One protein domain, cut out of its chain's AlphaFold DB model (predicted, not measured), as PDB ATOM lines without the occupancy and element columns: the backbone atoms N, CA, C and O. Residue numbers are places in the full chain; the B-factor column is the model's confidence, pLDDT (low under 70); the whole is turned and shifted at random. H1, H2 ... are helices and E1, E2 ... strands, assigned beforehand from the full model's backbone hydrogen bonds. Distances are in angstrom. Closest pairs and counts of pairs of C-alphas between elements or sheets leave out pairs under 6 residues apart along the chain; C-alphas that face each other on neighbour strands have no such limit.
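Overview. This is residues 28 to 164 of the 174 residues of the protein "Putative Flagella basal body rod protein" of Prochlorococcus sp. MIT 0701 (UniProt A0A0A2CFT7). The model is a sandwich of two twisted antiparallel sheets, E1 to E4 and E5 to E7, only partly face to face, with helix H1 covering the face of the larger sheet that is turned away from the smaller one. Edge strand E5 makes most of the smaller sheet's contact with the larger one. The printed part has 137 residues with one named helix and then seven named strands, in the sheet orders E1 - E2 - E3 - E4 and E5 - E6 - E7. The class is mostly strand, though only 68 residues, under half, are in named elements. The whole is compact, with a radius of gyration of the C-alphas of 15.5 A, and elongated, spanning 52 by 31 by 31 A.

Arrangement. H1, residues 31 to 42, is on the sheet of E1, residues 56 to 62, E2, residues 70 to 79, E3, residues 91 to 100, and E4, residues 110 to 113. H1 touches E3, the closest C-alphas being those of Pro 31 and Val 97, 6.2 A apart. Every O i to N i+4 pair in H1 is within hydrogen-bond range. The sheet is strongly twisted and is a meander, each strand the antiparallel neighbour of the one before. Within hydrogen-bond range are N 57 and O 76 at 2.9 A for the hairpin E1 and E2, N 73 and O 97 at 2.8 A for the hairpin E2 and E3, and N 98 and O 110 at 2.9 A for the hairpin E3 and E4. E5, residues 124 to 131, E6, residues 134 to 141, and E7, residues 150 to 158, form a second meander, also strongly twisted. N 136 and O 129 are 2.8 A apart in the hairpin E5 and E6, and N 137 and O 154 are 2.8 A apart in the hairpin E6 and E7. E1 touches E5, the closest C-alphas being those of Val 59 and Ser 129, 6.0 A apart. H1 is apart from E5, E6 and E7.

Along the chain. H1 begins at C-alpha 31, (136.160, 160.073, 212.307), and is 16.4 A long. E1 measures 18.9 A, E2 28.3 A, E3 29.3 A and E4 9.2 A. E5 and E6 measure 21.3 A each, and E7, 25.5 A long, ends at C-alpha 158, (149.395, 148.072, 213.642).

Size, cuts and confidence. The printed part has no cut. The two C-alphas farthest apart, those of Gln 67 and Phe 146, are 52.2 A apart. The links H1 to E1 and E2 to E3 are long, with 13 and 11 residues. The mean pLDDT of the printed part is 80.0; it is under 70 at residues 47 to 52, 65 to 69, 82 to 89, 101 to 106, 142 to 148 and 162 to 164.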
ATOM      1  N   GLY A  28     131.193 165.436 205.466       76.94
ATOM      2  CA  GLY A  28     132.062 166.335 206.233       76.94
ATOM      3  C   GLY A  28     132.261 165.988 207.709       76.94
ATOM      4  O   GLY A  28     132.831 166.792 208.447       76.94
ATOM      5  N   LEU A  29     131.809 164.820 208.170       86.38
ATOM      6  CA  LEU A  29     131.998 164.396 209.554       86.38
ATOM      7  C   LEU A  29     133.446 163.968 209.805       86.38
ATOM      8  O   LEU A  29     134.091 163.328 208.979       86.38
ATOM      9  N   SER A  30     133.952 164.281 210.997       89.56
ATOM     10  CA  SER A  30     135.236 163.740 211.453       89.56
ATOM     11  C   SER A  30     135.100 162.258 211.846       89.56
ATOM     12  O   SER A  30     134.014 161.843 212.262       89.56
ATOM     13  N   PRO A  31     136.189 161.462 211.833       90.06
ATOM     14  CA  PRO A  31     136.160 160.073 212.307       90.06
ATOM     15  C   PRO A  31     135.590 159.934 213.726       90.06
ATOM     16  O   PRO A  31     134.808 159.030 214.013       90.06
ATOM     17  N   LYS A  32     135.930 160.882 214.608       91.88
ATOM     18  CA  LYS A  32     135.419 160.958 215.979       91.88
ATOM     19  C   LYS A  32     133.903 161.155 216.031       91.88
ATOM     20  O   LYS A  32     133.235 160.519 216.840       91.88
ATOM     21  N   GLU A  33     133.364 162.026 215.182       91.69
ATOM     22  CA  GLU A  33     131.927 162.316 215.137       91.69
ATOM     23  C   GLU A  33     131.134 161.135 214.567       91.69
ATOM     24  O   GLU A  33     130.083 160.781 215.099       91.69
ATOM     25  N   VAL A  34     131.677 160.455 213.555       91.06
ATOM     26  CA  VAL A  34     131.091 159.219 213.018       91.06
ATOM     27  C   VAL A  34     130.995 158.153 214.106       91.06
ATOM     28  O   VAL A  34     129.931 157.564 214.299       91.06
ATOM     29  N   VAL A  35     132.063 157.944 214.880       91.19
ATOM     30  CA  VAL A  35     132.044 156.958 215.971       91.19
ATOM     31  C   VAL A  35     131.150 157.391 217.122       91.19
ATOM     32  O   VAL A  35     130.489 156.541 217.700       91.19
ATOM     33  N   ARG A  36     131.043 158.689 217.416       91.50
ATOM     34  CA  ARG A  36     130.072 159.203 218.393       91.50
ATOM     35  C   ARG A  36     128.627 158.885 217.996       91.50
ATOM     36  O   ARG A  36     127.814 158.544 218.851       91.50
ATOM     37  N   ARG A  37     128.275 159.007 216.715       89.44
ATOM     38  CA  ARG A  37     126.932 158.649 216.225       89.44
ATOM     39  C   ARG A  37     126.715 157.139 216.247       89.44
ATOM     40  O   ARG A  37     125.666 156.677 216.692       89.44
ATOM     41  N   TYR A  38     127.724 156.383 215.820       87.81
ATOM     42  CA  TYR A  38     127.717 154.925 215.885       87.81
ATOM     43  C   TYR A  38     127.517 154.428 217.323       87.81
ATOM     44  O   TYR A  38     126.597 153.656 217.573       87.81
ATOM     45  N   SER A  39     128.310 154.915 218.283       87.44
ATOM     46  CA  SER A  39     128.222 154.521 219.692       87.44
ATOM     47  C   SER A  39     126.855 154.846 220.281       87.44
ATOM     48  O   SER A  39     126.279 153.986 220.933       87.44
ATOM     49  N   ASN A  40     126.282 156.021 219.995       87.25
ATOM     50  CA  ASN A  40     124.921 156.375 220.426       87.25
ATOM     51  C   ASN A  40     123.846 155.409 219.896       87.25
ATOM     52  O   ASN A  40     122.753 155.358 220.448       87.25
ATOM     53  N   THR A  41     124.140 154.683 218.815       84.38
ATOM     54  CA  THR A  41     123.226 153.707 218.214       84.38
ATOM     55  C   THR A  41     123.417 152.309 218.804       84.38
ATOM     56  O   THR A  41     122.443 151.579 218.960       84.38
ATOM     57  N   VAL A  42     124.660 151.915 219.110       82.81
ATOM     58  CA  VAL A  42     124.987 150.543 219.547       82.81
ATOM     59  C   VAL A  42     125.139 150.381 221.060       82.81
ATOM     60  O   VAL A  42     125.084 149.260 221.558       82.81
ATOM     61  N   ALA A  43     125.362 151.472 221.792       83.62
ATOM     62  CA  ALA A  43     125.542 151.459 223.237       83.62
ATOM     63  C   ALA A  43     124.210 151.640 223.964       83.62
ATOM     64  O   ALA A  43     123.357 152.426 223.556       83.62
ATOM     65  N   CYS A  44     124.076 150.986 225.111       81.56
ATOM     66  CA  CYS A  44     122.943 151.171 226.017       81.56
ATOM     67  C   CYS A  44     123.181 152.364 226.930       81.56
ATOM     68  O   CYS A  44     122.258 153.100 227.269       81.56
ATOM     69  N   GLN A  45     124.435 152.531 227.356       79.19
ATOM     70  CA  GLN A  45     124.865 153.640 228.188       79.19
ATOM     71  C   GLN A  45     126.199 154.174 227.689       79.19
ATOM     72  O   GLN A  45     127.162 153.438 227.466       79.19
ATOM     73  N   ILE A  46     126.238 155.492 227.546       82.56
ATOM     74  CA  ILE A  46     127.438 156.256 227.244       82.56
ATOM     75  C   ILE A  46     127.645 157.156 228.441       82.56
ATOM     76  O   ILE A  46     126.831 158.035 228.727       82.56
ATOM     77  N   TYR A  47     128.723 156.905 229.168       69.75
ATOM     78  CA  TYR A  47     129.046 157.705 230.331       69.75
ATOM     79  C   TYR A  47     129.634 159.032 229.849       69.75
ATOM     80  O   TYR A  47     130.521 159.076 229.000       69.75
ATOM     81  N   GLY A  48     129.061 160.137 230.323       64.31
ATOM     82  CA  GLY A  48     129.533 161.475 229.983       64.31
ATOM     83  C   GLY A  48     130.961 161.727 230.476       64.31
ATOM     84  O   GLY A  48     131.531 160.942 231.233       64.31
ATOM     85  N   SER A  49     131.531 162.855 230.051       59.69
ATOM     86  CA  SER A  49     132.887 163.300 230.388       59.69
ATOM     87  C   SER A  49     133.185 163.191 231.889       59.69
ATOM     88  O   SER A  49     132.797 164.056 232.674       59.69
ATOM     89  N   THR A  50     133.893 162.134 232.281       63.72
ATOM     90  CA  THR A  50     134.438 161.993 233.633       63.72
ATOM     91  C   THR A  50     135.731 162.813 233.699       63.72
ATOM     92  O   THR A  50     136.558 162.681 232.793       63.72
ATOM     93  N   PRO A  51     135.947 163.666 234.719       67.44
ATOM     94  CA  PRO A  51     137.172 164.455 234.830       67.44
ATOM     95  C   PRO A  51     138.431 163.583 234.729       67.44
ATOM     96  O   PRO A  51     138.557 162.579 235.430       67.44
ATOM     97  N   GLY A  52     139.353 163.954 233.838       68.81
ATOM     98  CA  GLY A  52     140.584 163.196 233.582       68.81
ATOM     99  C   GLY A  52     140.441 161.990 232.642       68.81
ATOM    100  O   GLY A  52     141.431 161.294 232.426       68.81
ATOM    101  N   TYR A  53     139.258 161.751 232.063       75.50
ATOM    102  CA  TYR A  53     139.017 160.695 231.078       75.50
ATOM    103  C   TYR A  53     138.479 161.263 229.766       75.50
ATOM    104  O   TYR A  53     137.631 162.158 229.740       75.50
ATOM    105  N   GLN A  54     138.961 160.714 228.655       81.12
ATOM    106  CA  GLN A  54     138.482 161.059 227.326       81.12
ATOM    107  C   GLN A  54     137.318 160.150 226.955       81.12
ATOM    108  O   GLN A  54     137.486 158.944 226.806       81.12
ATOM    109  N   GLN A  55     136.143 160.738 226.735       88.31
ATOM    110  CA  GLN A  55     134.998 159.952 226.281       88.31
ATOM    111  C   GLN A  55     135.162 159.453 224.836       88.31
ATOM    112  O   GLN A  55     134.644 158.401 224.487       88.31
ATOM    113  N   TYR A  56     135.909 160.196 224.015       91.31
ATOM    114  CA  TYR A  56     136.274 159.819 222.651       91.31
ATOM    115  C   TYR A  56     137.690 160.318 222.346       91.31
ATOM    116  O   TYR A  56     137.922 161.534 222.403       91.31
ATOM    117  N   ALA A  57     138.595 159.422 221.959       92.19
ATOM    118  CA  ALA A  57     139.949 159.735 221.501       92.19
ATOM    119  C   ALA A  57     140.168 159.188 220.090       92.19
ATOM    120  O   ALA A  57     139.599 158.159 219.729       92.19
ATOM    121  N   THR A  58     140.984 159.859 219.284       94.25
ATOM    122  CA  THR A  58     141.204 159.480 217.884       94.25
ATOM    123  C   THR A  58     142.670 159.602 217.528       94.25
ATOM    124  O   THR A  58     143.294 160.604 217.862       94.25
ATOM    125  N   VAL A  59     143.191 158.608 216.814       94.75
ATOM    126  CA  VAL A  59     144.527 158.638 216.214       94.75
ATOM    127  C   VAL A  59     144.449 158.278 214.742       94.75
ATOM    128  O   VAL A  59     143.642 157.444 214.337       94.75
ATOM    129  N   GLU A  60     145.285 158.926 213.945       93.31
ATOM    130  CA  GLU A  60     145.487 158.601 212.537       93.31
ATOM    131  C   GLU A  60     146.515 157.472 212.438       93.31
ATOM    132  O   GLU A  60     147.607 157.577 212.994       93.31
ATOM    133  N   LEU A  61     146.133 156.370 211.793       90.88
ATOM    134  CA  LEU A  61     146.989 155.201 211.575       90.88
ATOM    135  C   LEU A  61     147.655 155.258 210.201       90.88
ATOM    136  O   LEU A  61     148.827 154.923 210.057       90.88
ATOM    137  N   GLU A  62     146.893 155.692 209.198       88.44
ATOM    138  CA  GLU A  62     147.360 155.876 207.829       88.44
ATOM    139  C   GLU A  62     146.903 157.255 207.353       88.44
ATOM    140  O   GLU A  62     145.693 157.521 207.364       88.44
ATOM    141  N   PRO A  63     147.841 158.139 206.963       78.94
ATOM    142  CA  PRO A  63     147.490 159.490 206.587       78.94
ATOM    143  C   PRO A  63     146.762 159.535 205.250       78.94
ATOM    144  O   PRO A  63     147.005 158.722 204.356       78.94
ATOM    145  N   VAL A  64     145.906 160.539 205.087       72.56
ATOM    146  CA  VAL A  64     145.252 160.802 203.800       72.56
ATOM    147  C   VAL A  64     146.306 161.231 202.776       72.56
ATOM    148  O   VAL A  64     146.941 162.275 202.927       72.56
ATOM    149  N   HIS A  65     146.486 160.448 201.713       64.50
ATOM    150  CA  HIS A  65     147.420 160.782 200.637       64.50
ATOM    151  C   HIS A  65     146.725 161.597 199.539       64.50
ATOM    152  O   HIS A  65     145.548 161.416 199.240       64.50
ATOM    153  N   SER A  66     147.465 162.497 198.889       58.38
ATOM    154  CA  SER A  66     146.925 163.325 197.799       58.38
ATOM    155  C   SER A  66     146.551 162.515 196.551       58.38
ATOM    156  O   SER A  66     145.653 162.912 195.814       58.38
ATOM    157  N   GLN A  67     147.224 161.382 196.320       55.84
ATOM    158  CA  GLN A  67     146.994 160.499 195.168       55.84
ATOM    159  C   GLN A  67     145.862 159.489 195.404       55.84
ATOM    160  O   GLN A  67     145.170 159.111 194.464       55.84
ATOM    161  N   TYR A  68     145.646 159.104 196.662       57.94
ATOM    162  CA  TYR A  68     144.552 158.246 197.101       57.94
ATOM    163  C   TYR A  68     144.009 158.863 198.387       57.94
ATOM    164  O   TYR A  68     144.651 158.699 199.427       57.94
ATOM    165  N   PRO A  69     142.884 159.608 198.348       61.94
ATOM    166  CA  PRO A  69     142.283 160.201 199.537       61.94
ATOM    167  C   PRO A  69     141.615 159.094 200.358       61.94
ATOM    168  O   PRO A  69     140.392 158.987 200.450       61.94
ATOM    169  N   SER A  70     142.454 158.214 200.885       72.75
ATOM    170  CA  SER A  70     142.125 157.143 201.792       72.75
ATOM    171  C   SER A  70     142.889 157.387 203.077       72.75
ATOM    172  O   SER A  70     144.112 157.501 203.055       72.75
ATOM    173  N   GLY A  71     142.156 157.512 204.173       86.62
ATOM    174  CA  GLY A  71     142.725 157.643 205.507       86.62
ATOM    175  C   GLY A  71     142.150 156.575 206.415       86.62
ATOM    176  O   GLY A  71     141.027 156.096 206.200       86.62
ATOM    177  N   VAL A  72     142.927 156.202 207.426       89.06
ATOM    178  CA  VAL A  72     142.514 155.240 208.445       89.06
ATOM    179  C   VAL A  72     142.755 155.833 209.811       89.06
ATOM    180  O   VAL A  72     143.855 156.283 210.130       89.06
ATOM    181  N   TRP A  73     141.726 155.770 210.641       93.12
ATOM    182  CA  TRP A  73     141.763 156.246 212.008       93.12
ATOM    183  C   TRP A  73     141.308 155.156 212.958       93.12
ATOM    184  O   TRP A  73     140.415 154.362 212.659       93.12
ATOM    185  N   LEU A  74     141.897 155.172 214.142       93.62
ATOM    186  CA  LEU A  74     141.412 154.425 215.282       93.62
ATOM    187  C   LEU A  74     140.705 155.392 216.220       93.62
ATOM    188  O   LEU A  74     141.269 156.425 216.587       93.62
ATOM    189  N   VAL A  75     139.489 155.056 216.630       94.31
ATOM    190  CA  VAL A  75     138.729 155.855 217.590       94.31
ATOM    191  C   VAL A  75     138.389 154.996 218.796       94.31
ATOM    192  O   VAL A  75     137.717 153.975 218.662       94.31
ATOM    193  N   GLY A  76     138.847 155.415 219.971       92.06
ATOM    194  CA  GLY A  76     138.487 154.803 221.245       92.06
ATOM    195  C   GLY A  76     137.399 155.589 221.963       92.06
ATOM    196  O   GLY A  76     137.383 156.818 221.897       92.06
ATOM    197  N   TRP A  77     136.501 154.894 222.654       91.00
ATOM    198  CA  TRP A  77     135.436 155.481 223.471       91.00
ATOM    199  C   TRP A  77     135.035 154.550 224.614       91.00
ATOM    200  O   TRP A  77     135.373 153.372 224.589       91.00
ATOM    201  N   THR A  78     134.333 155.048 225.635       87.81
ATOM    202  CA  THR A  78     133.887 154.196 226.757       87.81
ATOM    203  C   THR A  78     132.373 154.084 226.824       87.81
ATOM    204  O   THR A  78     131.660 155.072 226.659       87.81
ATOM    205  N   GLY A  79     131.857 152.888 227.075       85.12
ATOM    206  CA  GLY A  79     130.418 152.679 227.201       85.12
ATOM    207  C   GLY A  79     130.052 151.228 227.448       85.12
ATOM    208  O   GLY A  79     130.921 150.358 227.540       85.12
ATOM    209  N   ASP A  80     128.752 150.995 227.576       81.88
ATOM    210  CA  ASP A  80     128.160 149.677 227.783       81.88
ATOM    211  C   ASP A  80     127.401 149.229 226.525       81.88
ATOM    212  O   ASP A  80     126.498 149.927 226.060       81.88
ATOM    213  N   LEU A  81     127.769 148.066 225.981       72.94
ATOM    214  CA  LEU A  81     127.138 147.429 224.815       72.94
ATOM    215  C   LEU A  81     126.066 146.380 225.204       72.94
ATOM    216  O   LEU A  81     125.480 145.738 224.334       72.94
ATOM    217  N   GLY A  82     125.811 146.152 226.498       61.31
ATOM    218  CA  GLY A  82     125.039 145.026 227.042       61.31
ATOM    219  C   GLY A  82     123.507 145.080 226.935       61.31
ATOM    220  O   GLY A  82     122.833 144.686 227.887       61.31
ATOM    221  N   CYS A  83     122.919 145.506 225.810       59.72
ATOM    222  CA  CYS A  83     121.502 145.941 225.743       59.72
ATOM    223  C   CYS A  83     120.458 144.813 225.831       59.72
ATOM    224  O   CYS A  83     119.271 145.043 225.624       59.72
ATOM    225  N   MET A  84     120.885 143.596 226.165       48.88
ATOM    226  CA  MET A  84     120.055 142.401 226.331       48.88
ATOM    227  C   MET A  84     120.403 141.693 227.655       48.88
ATOM    228  O   MET A  84     120.673 140.496 227.677       48.88
ATOM    229  N   GLY A  85     120.448 142.442 228.764       45.59
ATOM    230  CA  GLY A  85     120.643 141.885 230.116       45.59
ATOM    231  C   GLY A  85     122.095 141.807 230.608       45.59
ATOM    232  O   GLY A  85     122.388 141.034 231.518       45.59
ATOM    233  N   GLY A  86     123.006 142.590 230.022       45.91
ATOM    234  CA  GLY A  86     124.400 142.696 230.460       45.91
ATOM    235  C   GLY A  86     124.578 143.574 231.705       45.91
ATOM    236  O   GLY A  86     123.827 144.512 231.945       45.91
ATOM    237  N   ASN A  87     125.594 143.260 232.507       51.47
ATOM    238  CA  ASN A  87     125.798 143.686 233.897       51.47
ATOM    239  C   ASN A  87     126.239 145.164 234.098       51.47
ATOM    240  O   ASN A  87     127.076 145.434 234.962       51.47
ATOM    241  N   GLY A  88     125.765 146.116 233.280       58.00
ATOM    242  CA  GLY A  88     126.060 147.553 233.437       58.00
ATOM    243  C   GLY A  88     127.556 147.892 233.431       58.00
ATOM    244  O   GLY A  88     128.001 148.766 234.174       58.00
ATOM    245  N   THR A  89     128.375 147.111 232.719       68.62
ATOM    246  CA  THR A  89     129.836 147.170 232.857       68.62
ATOM    247  C   THR A  89     130.424 148.077 231.783       68.62
ATOM    248  O   THR A  89     130.521 147.697 230.619       68.62
ATOM    249  N   GLN A  90     130.837 149.277 232.194       77.44
ATOM    250  CA  GLN A  90     131.576 150.218 231.353       77.44
ATOM    251  C   GLN A  90     132.895 149.600 230.881       77.44
ATOM    252  O   GLN A  90     133.720 149.202 231.704       77.44
ATOM    253  N   GLY A  91     133.108 149.575 229.565       82.12
ATOM    254  CA  GLY A  91     134.353 149.114 228.955       82.12
ATOM    255  C   GLY A  91     134.868 150.073 227.888       82.12
ATOM    256  O   GLY A  91     134.103 150.837 227.289       82.12
ATOM    257  N   LEU A  92     136.177 150.026 227.643       88.12
ATOM    258  CA  LEU A  92     136.801 150.665 226.489       88.12
ATOM    259  C   LEU A  92     136.418 149.920 225.206       88.12
ATOM    260  O   LEU A  92     136.665 148.725 225.062       88.12
ATOM    261  N   GLN A  93     135.855 150.665 224.268       88.75
ATOM    262  CA  GLN A  93     135.487 150.240 222.928       88.75
ATOM    263  C   GLN A  93     136.413 150.905 221.912       88.75
ATOM    264  O   GLN A  93     136.782 152.072 222.067       88.75
ATOM    265  N   ILE A  94     136.780 150.174 220.863       90.75
ATOM    266  CA  ILE A  94     137.656 150.661 219.798       90.75
ATOM    267  C   ILE A  94     136.979 150.419 218.448       90.75
ATOM    268  O   ILE A  94     136.514 149.318 218.161       90.75
ATOM    269  N   ASN A  95     136.961 151.443 217.601       91.38
ATOM    270  CA  ASN A  95     136.456 151.371 216.240       91.38
ATOM    271  C   ASN A  95     137.550 151.753 215.250       91.38
ATOM    272  O   ASN A  95     138.245 152.755 215.431       91.38
ATOM    273  N   LEU A  96     137.662 150.974 214.175       90.69
ATOM    274  CA  LEU A  96     138.461 151.346 213.020       90.69
ATOM    275  C   LEU A  96     137.570 152.074 212.023       90.69
ATOM    276  O   LEU A  96     136.526 151.560 211.609       90.69
ATOM    277  N   VAL A  97     137.999 153.262 211.631       89.69
ATOM    278  CA  VAL A  97     137.272 154.139 210.724       89.69
ATOM    279  C   VAL A  97     138.132 154.358 209.493       89.69
ATOM    280  O   VAL A  97     139.321 154.640 209.611       89.69
ATOM    281  N   SER A  98     137.542 154.229 208.314       87.94
ATOM    282  CA  SER A  98     138.230 154.465 207.051       87.94
ATOM    283  C   SER A  98     137.419 155.406 206.185       87.94
ATOM    284  O   SER A  98     136.193 155.352 206.155       87.94
ATOM    285  N   GLN A  99     138.116 156.274 205.470       84.69
ATOM    286  CA  GLN A  99     137.557 157.003 204.345       84.69
ATOM    287  C   GLN A  99     138.215 156.467 203.086       84.69
ATOM    288  O   GLN A  99     139.424 156.267 203.094       84.69
ATOM    289  N   ASN A 100     137.439 156.269 202.022       77.31
ATOM    290  CA  ASN A 100     137.949 155.919 200.703       77.31
ATOM    291  C   ASN A 100     137.326 156.850 199.665       77.31
ATOM    292  O   ASN A 100     136.105 156.873 199.518       77.31
ATOM    293  N   GLY A 101     138.164 157.560 198.911       64.81
ATOM    294  CA  GLY A 101     137.720 158.386 197.792       64.81
ATOM    295  C   GLY A 101     137.188 159.763 198.209       64.81
ATOM    296  O   GLY A 101     136.532 159.920 199.235       64.81
ATOM    297  N   PHE A 102     137.463 160.751 197.350       59.88
ATOM    298  CA  PHE A 102     137.033 162.155 197.423       59.88
ATOM    299  C   PHE A 102     137.390 162.929 198.712       59.88
ATOM    300  O   PHE A 102     137.834 162.390 199.720       59.88
ATOM    301  N   SER A 103     137.276 164.259 198.640       64.75
ATOM    302  CA  SER A 103     137.630 165.167 199.740       64.75
ATOM    303  C   SER A 103     136.845 164.844 201.016       64.75
ATOM    304  O   SER A 103     135.647 164.568 200.964       64.75
ATOM    305  N   ASN A 104     137.495 164.998 202.177       64.19
ATOM    306  CA  ASN A 104     136.862 164.970 203.504       64.19
ATOM    307  C   ASN A 104     135.683 165.943 203.669       64.19
ATOM    308  O   ASN A 104     134.936 165.820 204.627       64.19
ATOM    309  N   ARG A 105     135.499 166.908 202.759       63.69
ATOM    310  CA  ARG A 105     134.341 167.815 202.742       63.69
ATOM    311  C   ARG A 105     133.096 167.199 202.111       63.69
ATOM    312  O   ARG A 105     132.000 167.690 202.346       63.69
ATOM    313  N   THR A 106     133.264 166.185 201.268       66.31
ATOM    314  CA  THR A 106     132.196 165.642 200.414       66.31
ATOM    315  C   THR A 106     131.778 164.242 200.840       66.31
ATOM    316  O   THR A 106     130.651 163.840 200.571       66.31
ATOM    317  N   VAL A 107     132.663 163.509 201.515       74.75
ATOM    318  CA  VAL A 107     132.410 162.149 201.992       74.75
ATOM    319  C   VAL A 107     132.890 162.038 203.430       74.75
ATOM    320  O   VAL A 107     134.018 162.416 203.744       74.75
ATOM    321  N   SER A 108     132.018 161.532 204.298       83.00
ATOM    322  CA  SER A 108     132.376 161.200 205.675       83.00
ATOM    323  C   SER A 108     133.064 159.836 205.742       83.00
ATOM    324  O   SER A 108     132.731 158.942 204.961       83.00
ATOM    325  N   PRO A 109     134.008 159.644 206.675       84.00
ATOM    326  CA  PRO A 109     134.604 158.343 206.924       84.00
ATOM    327  C   PRO A 109     133.537 157.375 207.466       84.00
ATOM    328  O   PRO A 109     132.516 157.791 208.012       84.00
ATOM    329  N   VAL A 110     133.765 156.071 207.341       85.69
ATOM    330  CA  VAL A 110     132.835 155.020 207.773       85.69
ATOM    331  C   VAL A 110     133.506 154.069 208.756       85.69
ATOM    332  O   VAL A 110     134.703 153.797 208.665       85.69
ATOM    333  N   VAL A 111     132.737 153.545 209.712       85.19
ATOM    334  CA  VAL A 111     133.217 152.495 210.620       85.19
ATOM    335  C   VAL A 111     133.345 151.190 209.831       85.19
ATOM    336  O   VAL A 111     132.355 150.684 209.311       85.19
ATOM    337  N   ILE A 112     134.560 150.644 209.750       84.38
ATOM    338  CA  ILE A 112     134.876 149.415 208.997       84.38
ATOM    339  C   ILE A 112     135.244 148.226 209.894       84.38
ATOM    340  O   ILE A 112     135.389 147.100 209.413       84.38
ATOM    341  N   ASP A 113     135.467 148.458 211.187       82.81
ATOM    342  CA  ASP A 113     135.571 147.411 212.204       82.81
ATOM    343  C   ASP A 113     135.195 147.981 213.577       82.81
ATOM    344  O   ASP A 113     135.449 149.151 213.877       82.81
ATOM    345  N   SER A 114     134.605 147.139 214.413       79.38
ATOM    346  CA  SER A 114     134.247 147.423 215.804       79.38
ATOM    347  C   SER A 114     134.694 146.303 216.747       79.38
ATOM    348  O   SER A 114     134.208 146.208 217.872       79.38
ATOM    349  N   ARG A 115     135.561 145.397 216.281       74.81
ATOM    350  CA  ARG A 115     136.074 144.306 217.107       74.81
ATOM    351  C   ARG A 115     136.971 144.844 218.227       74.81
ATOM    352  O   ARG A 115     137.769 145.753 217.983       74.81
ATOM    353  N   PRO A 116     136.879 144.260 219.435       73.50
ATOM    354  CA  PRO A 116     137.740 144.639 220.543       73.50
ATOM    355  C   PRO A 116     139.203 144.339 220.210       73.50
ATOM    356  O   PRO A 116     139.516 143.393 219.482       73.50
ATOM    357  N   MET A 117     140.109 145.136 220.775       83.19
ATOM    358  CA  MET A 117     141.530 144.808 220.723       83.19
ATOM    359  C   MET A 117     141.822 143.561 221.574       83.19
ATOM    360  O   MET A 117     141.234 143.424 222.652       83.19
ATOM    361  N   PRO A 118     142.718 142.661 221.124       81.69
ATOM    362  CA  PRO A 118     143.061 141.449 221.867       81.69
ATOM    363  C   PRO A 118     143.536 141.763 223.290       81.69
ATOM    364  O   PRO A 118     144.419 142.593 223.469       81.69
ATOM    365  N   ASP A 119     142.962 141.096 224.294       81.50
ATOM    366  CA  ASP A 119     143.280 141.256 225.723       81.50
ATOM    367  C   ASP A 119     143.182 142.688 226.290       81.50
ATOM    368  O   ASP A 119     143.768 142.999 227.335       81.50
ATOM    369  N   LEU A 120     142.445 143.584 225.630       86.06
ATOM    370  CA  LEU A 120     142.224 144.932 226.138       86.06
ATOM    371  C   LEU A 120     141.164 144.914 227.243       86.06
ATOM    372  O   LEU A 120     139.966 144.880 226.972       86.06
ATOM    373  N   VAL A 121     141.608 144.989 228.497       84.94
ATOM    374  CA  VAL A 121     140.726 145.113 229.665       84.94
ATOM    375  C   VAL A 121     140.930 146.490 230.290       84.94
ATOM    376  O   VAL A 121     141.901 146.712 231.007       84.94
ATOM    377  N   MET A 122     140.036 147.434 229.988       86.06
ATOM    378  CA  MET A 122     140.045 148.796 230.535       86.06
ATOM    379  C   MET A 122     138.614 149.310 230.709       86.06
ATOM    380  O   MET A 122     137.755 149.045 229.870       86.06
ATOM    381  N   ASN A 123     138.391 150.101 231.758       83.00
ATOM    382  CA  ASN A 123     137.096 150.722 232.060       83.00
ATOM    383  C   ASN A 123     137.089 152.225 231.744       83.00
ATOM    384  O   ASN A 123     136.032 152.806 231.521       83.00
ATOM    385  N   GLY A 124     138.267 152.856 231.708       84.38
ATOM    386  CA  GLY A 124     138.430 154.273 231.395       84.38
ATOM    387  C   GLY A 124     139.517 154.504 230.353       84.38
ATOM    388  O   GLY A 124     140.564 153.863 230.409       84.38
ATOM    389  N   LEU A 125     139.286 155.445 229.438       88.25
ATOM    390  CA  LEU A 125     140.269 155.904 228.456       88.25
ATOM    391  C   LEU A 125     140.892 157.218 228.929       88.25
ATOM    392  O   LEU A 125     140.182 158.199 229.146       88.25
ATOM    393  N   ARG A 126     142.216 157.249 229.088       89.00
ATOM    394  CA  ARG A 126     142.967 158.475 229.397       89.00
ATOM    395  C   ARG A 126     143.627 159.057 228.161       89.00
ATOM    396  O   ARG A 126     143.517 160.257 227.923       89.00
ATOM    397  N   ASP A 127     144.302 158.206 227.398       90.19
ATOM    398  CA  ASP A 127     145.084 158.620 226.240       90.19
ATOM    399  C   ASP A 127     145.102 157.538 225.159       90.19
ATOM    400  O   ASP A 127     145.073 156.337 225.449       90.19
ATOM    401  N   LEU A 128     145.167 157.990 223.911       94.06
ATOM    402  CA  LEU A 128     145.322 157.160 222.727       94.06
ATOM    403  C   LEU A 128     146.339 157.844 221.820       94.06
ATOM    404  O   LEU A 128     146.114 158.968 221.376       94.06
ATOM    405  N   SER A 129     147.441 157.161 221.529       95.81
ATOM    406  CA  SER A 129     148.499 157.673 220.656       95.81
ATOM    407  C   SER A 129     148.957 156.615 219.659       95.81
ATOM    408  O   SER A 129     148.824 155.412 219.890       95.81
ATOM    409  N   PHE A 130     149.495 157.071 218.530       96.00
ATOM    410  CA  PHE A 130     150.079 156.218 217.505       96.00
ATOM    411  C   PHE A 130     151.437 156.775 217.088       96.00
ATOM    412  O   PHE A 130     151.546 157.951 216.738       96.00
ATOM    413  N   LYS A 131     152.478 155.946 217.170       95.50
ATOM    414  CA  LYS A 131     153.845 156.325 216.801       95.50
ATOM    415  C   LYS A 131     154.624 155.096 216.344       95.50
ATOM    416  O   LYS A 131     154.528 154.050 216.977       95.50
ATOM    417  N   ASP A 132     155.393 155.234 215.264       93.94
ATOM    418  CA  ASP A 132     156.285 154.191 214.734       93.94
ATOM    419  C   ASP A 132     155.580 152.831 214.534       93.94
ATOM    420  O   ASP A 132     156.108 151.773 214.873       93.94
ATOM    421  N   GLY A 133     154.338 152.854 214.030       93.00
ATOM    422  CA  GLY A 133     153.536 151.643 213.815       93.00
ATOM    423  C   GLY A 133     152.919 151.045 215.084       93.00
ATOM    424  O   GLY A 133     152.335 149.964 215.027       93.00
ATOM    425  N   VAL A 134     153.026 151.720 216.231       95.94
ATOM    426  CA  VAL A 134     152.536 151.233 217.524       95.94
ATOM    427  C   VAL A 134     151.431 152.130 218.065       95.94
ATOM    428  O   VAL A 134     151.637 153.318 218.321       95.94
ATOM    429  N   VAL A 135     150.265 151.537 218.306       95.50
ATOM    430  CA  VAL A 135     149.180 152.146 219.078       95.50
ATOM    431  C   VAL A 135     149.483 151.964 220.558       95.50
ATOM    432  O   VAL A 135     149.688 150.843 221.021       95.50
ATOM    433  N   THR A 136     149.486 153.057 221.312       96.00
ATOM    434  CA  THR A 136     149.580 153.047 222.772       96.00
ATOM    435  C   THR A 136     148.270 153.554 223.355       96.00
ATOM    436  O   THR A 136     147.822 154.656 223.046       96.00
ATOM    437  N   ILE A 137     147.664 152.736 224.209       94.44
ATOM    438  CA  ILE A 137     146.401 153.019 224.882       94.44
ATOM    439  C   ILE A 137     146.683 153.107 226.368       94.44
ATOM    440  O   ILE A 137     147.197 152.153 226.954       94.44
ATOM    441  N   ARG A 138     146.340 154.235 226.979       92.38
ATOM    442  CA  ARG A 138     146.424 154.416 228.428       92.38
ATOM    443  C   ARG A 138     145.034 154.583 228.991       92.38
ATOM    444  O   ARG A 138     144.214 155.335 228.463       92.38
ATOM    445  N   GLY A 139     144.794 153.914 230.096       89.69
ATOM    446  CA  GLY A 139     143.492 153.891 230.718       89.69
ATOM    447  C   GLY A 139     143.571 153.457 232.162       89.69
ATOM    448  O   GLY A 139     144.638 153.464 232.777       89.69
ATOM    449  N   THR A 140     142.424 153.075 232.699       85.81
ATOM    450  CA  THR A 140     142.332 152.527 234.048       85.81
ATOM    451  C   THR A 140     141.553 151.224 234.069       85.81
ATOM    452  O   THR A 140     140.606 151.024 233.301       85.81
ATOM    453  N   THR A 141     141.946 150.338 234.977       84.25
ATOM    454  CA  THR A 141     141.162 149.172 235.393       84.25
ATOM    455  C   THR A 141     140.544 149.418 236.764       84.25
ATOM    456  O   THR A 141     141.081 150.182 237.566       84.25
ATOM    457  N   GLY A 142     139.429 148.736 237.040       69.00
ATOM    458  CA  GLY A 142     138.739 148.783 238.333       69.00
ATOM    459  C   GLY A 142     137.469 149.638 238.334       69.00
ATOM    460  O   GLY A 142     137.106 150.252 237.330       69.00
ATOM    461  N   ARG A 143     136.736 149.631 239.452       59.69
ATOM    462  CA  ARG A 143     135.448 150.329 239.586       59.69
ATOM    463  C   ARG A 143     135.622 151.606 240.398       59.69
ATOM    464  O   ARG A 143     136.064 151.551 241.544       59.69
ATOM    465  N   ALA A 144     135.188 152.731 239.830       53.56
ATOM    466  CA  ALA A 144     135.282 154.048 240.457       53.56
ATOM    467  C   ALA A 144     134.702 154.096 241.876       53.56
ATOM    468  O   ALA A 144     135.320 154.646 242.785       53.56
ATOM    469  N   ASN A 145     133.566 153.426 242.077       49.47
ATOM    470  CA  ASN A 145     132.844 153.394 243.349       49.47
ATOM    471  C   ASN A 145     133.607 152.704 244.494       49.47
ATOM    472  O   ASN A 145     133.202 152.842 245.643       49.47
ATOM    473  N   PHE A 146     134.685 151.967 244.204       54.47
ATOM    474  CA  PHE A 146     135.454 151.214 245.203       54.47
ATOM    475  C   PHE A 146     136.892 151.725 245.375       54.47
ATOM    476  O   PHE A 146     137.669 151.116 246.102       54.47
ATOM    477  N   GLY A 147     137.275 152.821 244.706       56.25
ATOM    478  CA  GLY A 147     138.607 153.426 244.854       56.25
ATOM    479  C   GLY A 147     139.773 152.604 244.283       56.25
ATOM    480  O   GLY A 147     140.927 152.971 244.476       56.25
ATOM    481  N   THR A 148     139.507 151.519 243.550       60.06
ATOM    482  CA  THR A 148     140.528 150.608 243.005       60.06
ATOM    483  C   THR A 148     140.994 151.024 241.605       60.06
ATOM    484  O   THR A 148     140.986 150.205 240.685       60.06
ATOM    485  N   PHE A 149     141.320 152.298 241.396       72.75
ATOM    486  CA  PHE A 149     141.831 152.752 240.103       72.75
ATOM    487  C   PHE A 149     143.300 152.369 239.959       72.75
ATOM    488  O   PHE A 149     144.151 152.891 240.676       72.75
ATOM    489  N   GLN A 150     143.600 151.499 239.001       84.00
ATOM    490  CA  GLN A 150     144.973 151.245 238.575       84.00
ATOM    491  C   GLN A 150     145.149 151.762 237.155       84.00
ATOM    492  O   GLN A 150     144.363 151.424 236.270       84.00
ATOM    493  N   GLU A 151     146.164 152.596 236.940       87.38
ATOM    494  CA  GLU A 151     146.554 152.978 235.589       87.38
ATOM    495  C   GLU A 151     147.167 151.786 234.868       87.38
ATOM    496  O   GLU A 151     148.027 151.080 235.398       87.38
ATOM    497  N   VAL A 152     146.722 151.585 233.637       90.88
ATOM    498  CA  VAL A 152     147.217 150.532 232.761       90.88
ATOM    499  C   VAL A 152     147.576 151.120 231.408       90.88
ATOM    500  O   VAL A 152     146.947 152.063 230.922       90.88
ATOM    501  N   THR A 153     148.605 150.549 230.793       93.94
ATOM    502  CA  THR A 153     149.013 150.868 229.426       93.94
ATOM    503  C   THR A 153     149.018 149.584 228.615       93.94
ATOM    504  O   THR A 153     149.596 148.589 229.043       93.94
ATOM    505  N   ALA A 154     148.385 149.608 227.449       94.25
ATOM    506  CA  ALA A 154     148.434 148.529 226.474       94.25
ATOM    507  C   ALA A 154     149.034 149.054 225.169       94.25
ATOM    508  O   ALA A 154     148.783 150.195 224.771       94.25
ATOM    509  N   ARG A 155     149.844 148.226 224.513       95.44
ATOM    510  CA  ARG A 155     150.539 148.579 223.275       95.44
ATOM    511  C   ARG A 155     150.236 147.541 222.211       95.44
ATOM    512  O   ARG A 155     150.253 146.347 222.495       95.44
ATOM    513  N   TYR A 156     149.985 148.001 220.993       94.69
ATOM    514  CA  TYR A 156     149.658 147.139 219.864       94.69
ATOM    515  C   TYR A 156     150.418 147.579 218.624       94.69
ATOM    516  O   TYR A 156     150.415 148.760 218.284       94.69
ATOM    517  N   ARG A 157     151.033 146.635 217.920       93.88
ATOM    518  CA  ARG A 157     151.543 146.867 216.570       93.88
ATOM    519  C   ARG A 157     150.367 146.914 215.597       93.88
ATOM    520  O   ARG A 157     149.517 146.027 215.623       93.88
ATOM    521  N   TRP A 158     150.325 147.949 214.763       91.81
ATOM    522  CA  TRP A 158     149.395 148.072 213.642       91.81
ATOM    523  C   TRP A 158     149.963 147.345 212.422       91.81
ATOM    524  O   TRP A 158     151.047 147.683 211.950       91.81
ATOM    525  N   ASN A 159     149.220 146.365 211.909       88.44
ATOM    526  CA  ASN A 159     149.642 145.524 210.785       88.44
ATOM    527  C   ASN A 159     149.038 145.956 209.432       88.44
ATOM    528  O   ASN A 159     149.242 145.270 208.432       88.44
ATOM    529  N   GLY A 160     148.310 147.077 209.386       82.94
ATOM    530  CA  GLY A 160     147.682 147.600 208.166       82.94
ATOM    531  C   GLY A 160     146.219 147.184 207.961       82.94
ATOM    532  O   GLY A 160     145.644 146.387 208.713       82.94
ATOM    533  N   MET A 161     145.594 147.758 206.925       75.19
ATOM    534  CA  MET A 161     144.262 147.356 206.448       75.19
ATOM    535  C   MET A 161     144.261 145.963 205.792       75.19
ATOM    536  O   MET A 161     145.303 145.358 205.568       75.19
ATOM    537  N   TRP A 162     143.066 145.429 205.506       63.59
ATOM    538  CA  TRP A 162     142.885 144.104 204.903       63.59
ATOM    539  C   TRP A 162     143.738 143.911 203.645       63.59
ATOM    540  O   TRP A 162     143.407 144.418 202.579       63.59
ATOM    541  N   THR A 163     144.778 143.088 203.750       54.16
ATOM    542  CA  THR A 163     145.587 142.642 202.606       54.16
ATOM    543  C   THR A 163     145.109 141.315 202.012       54.16
ATOM    544  O   THR A 163     145.754 140.777 201.123       54.16
ATOM    545  N   GLY A 164     143.952 140.798 202.454       52.06
ATOM    546  CA  GLY A 164     143.452 139.481 202.050       52.06
ATOM    547  C   GLY A 164     144.312 138.368 202.655       52.06
ATOM    548  O   GLY A 164     145.375 138.042 202.149       52.06
TER     549      GLY A 164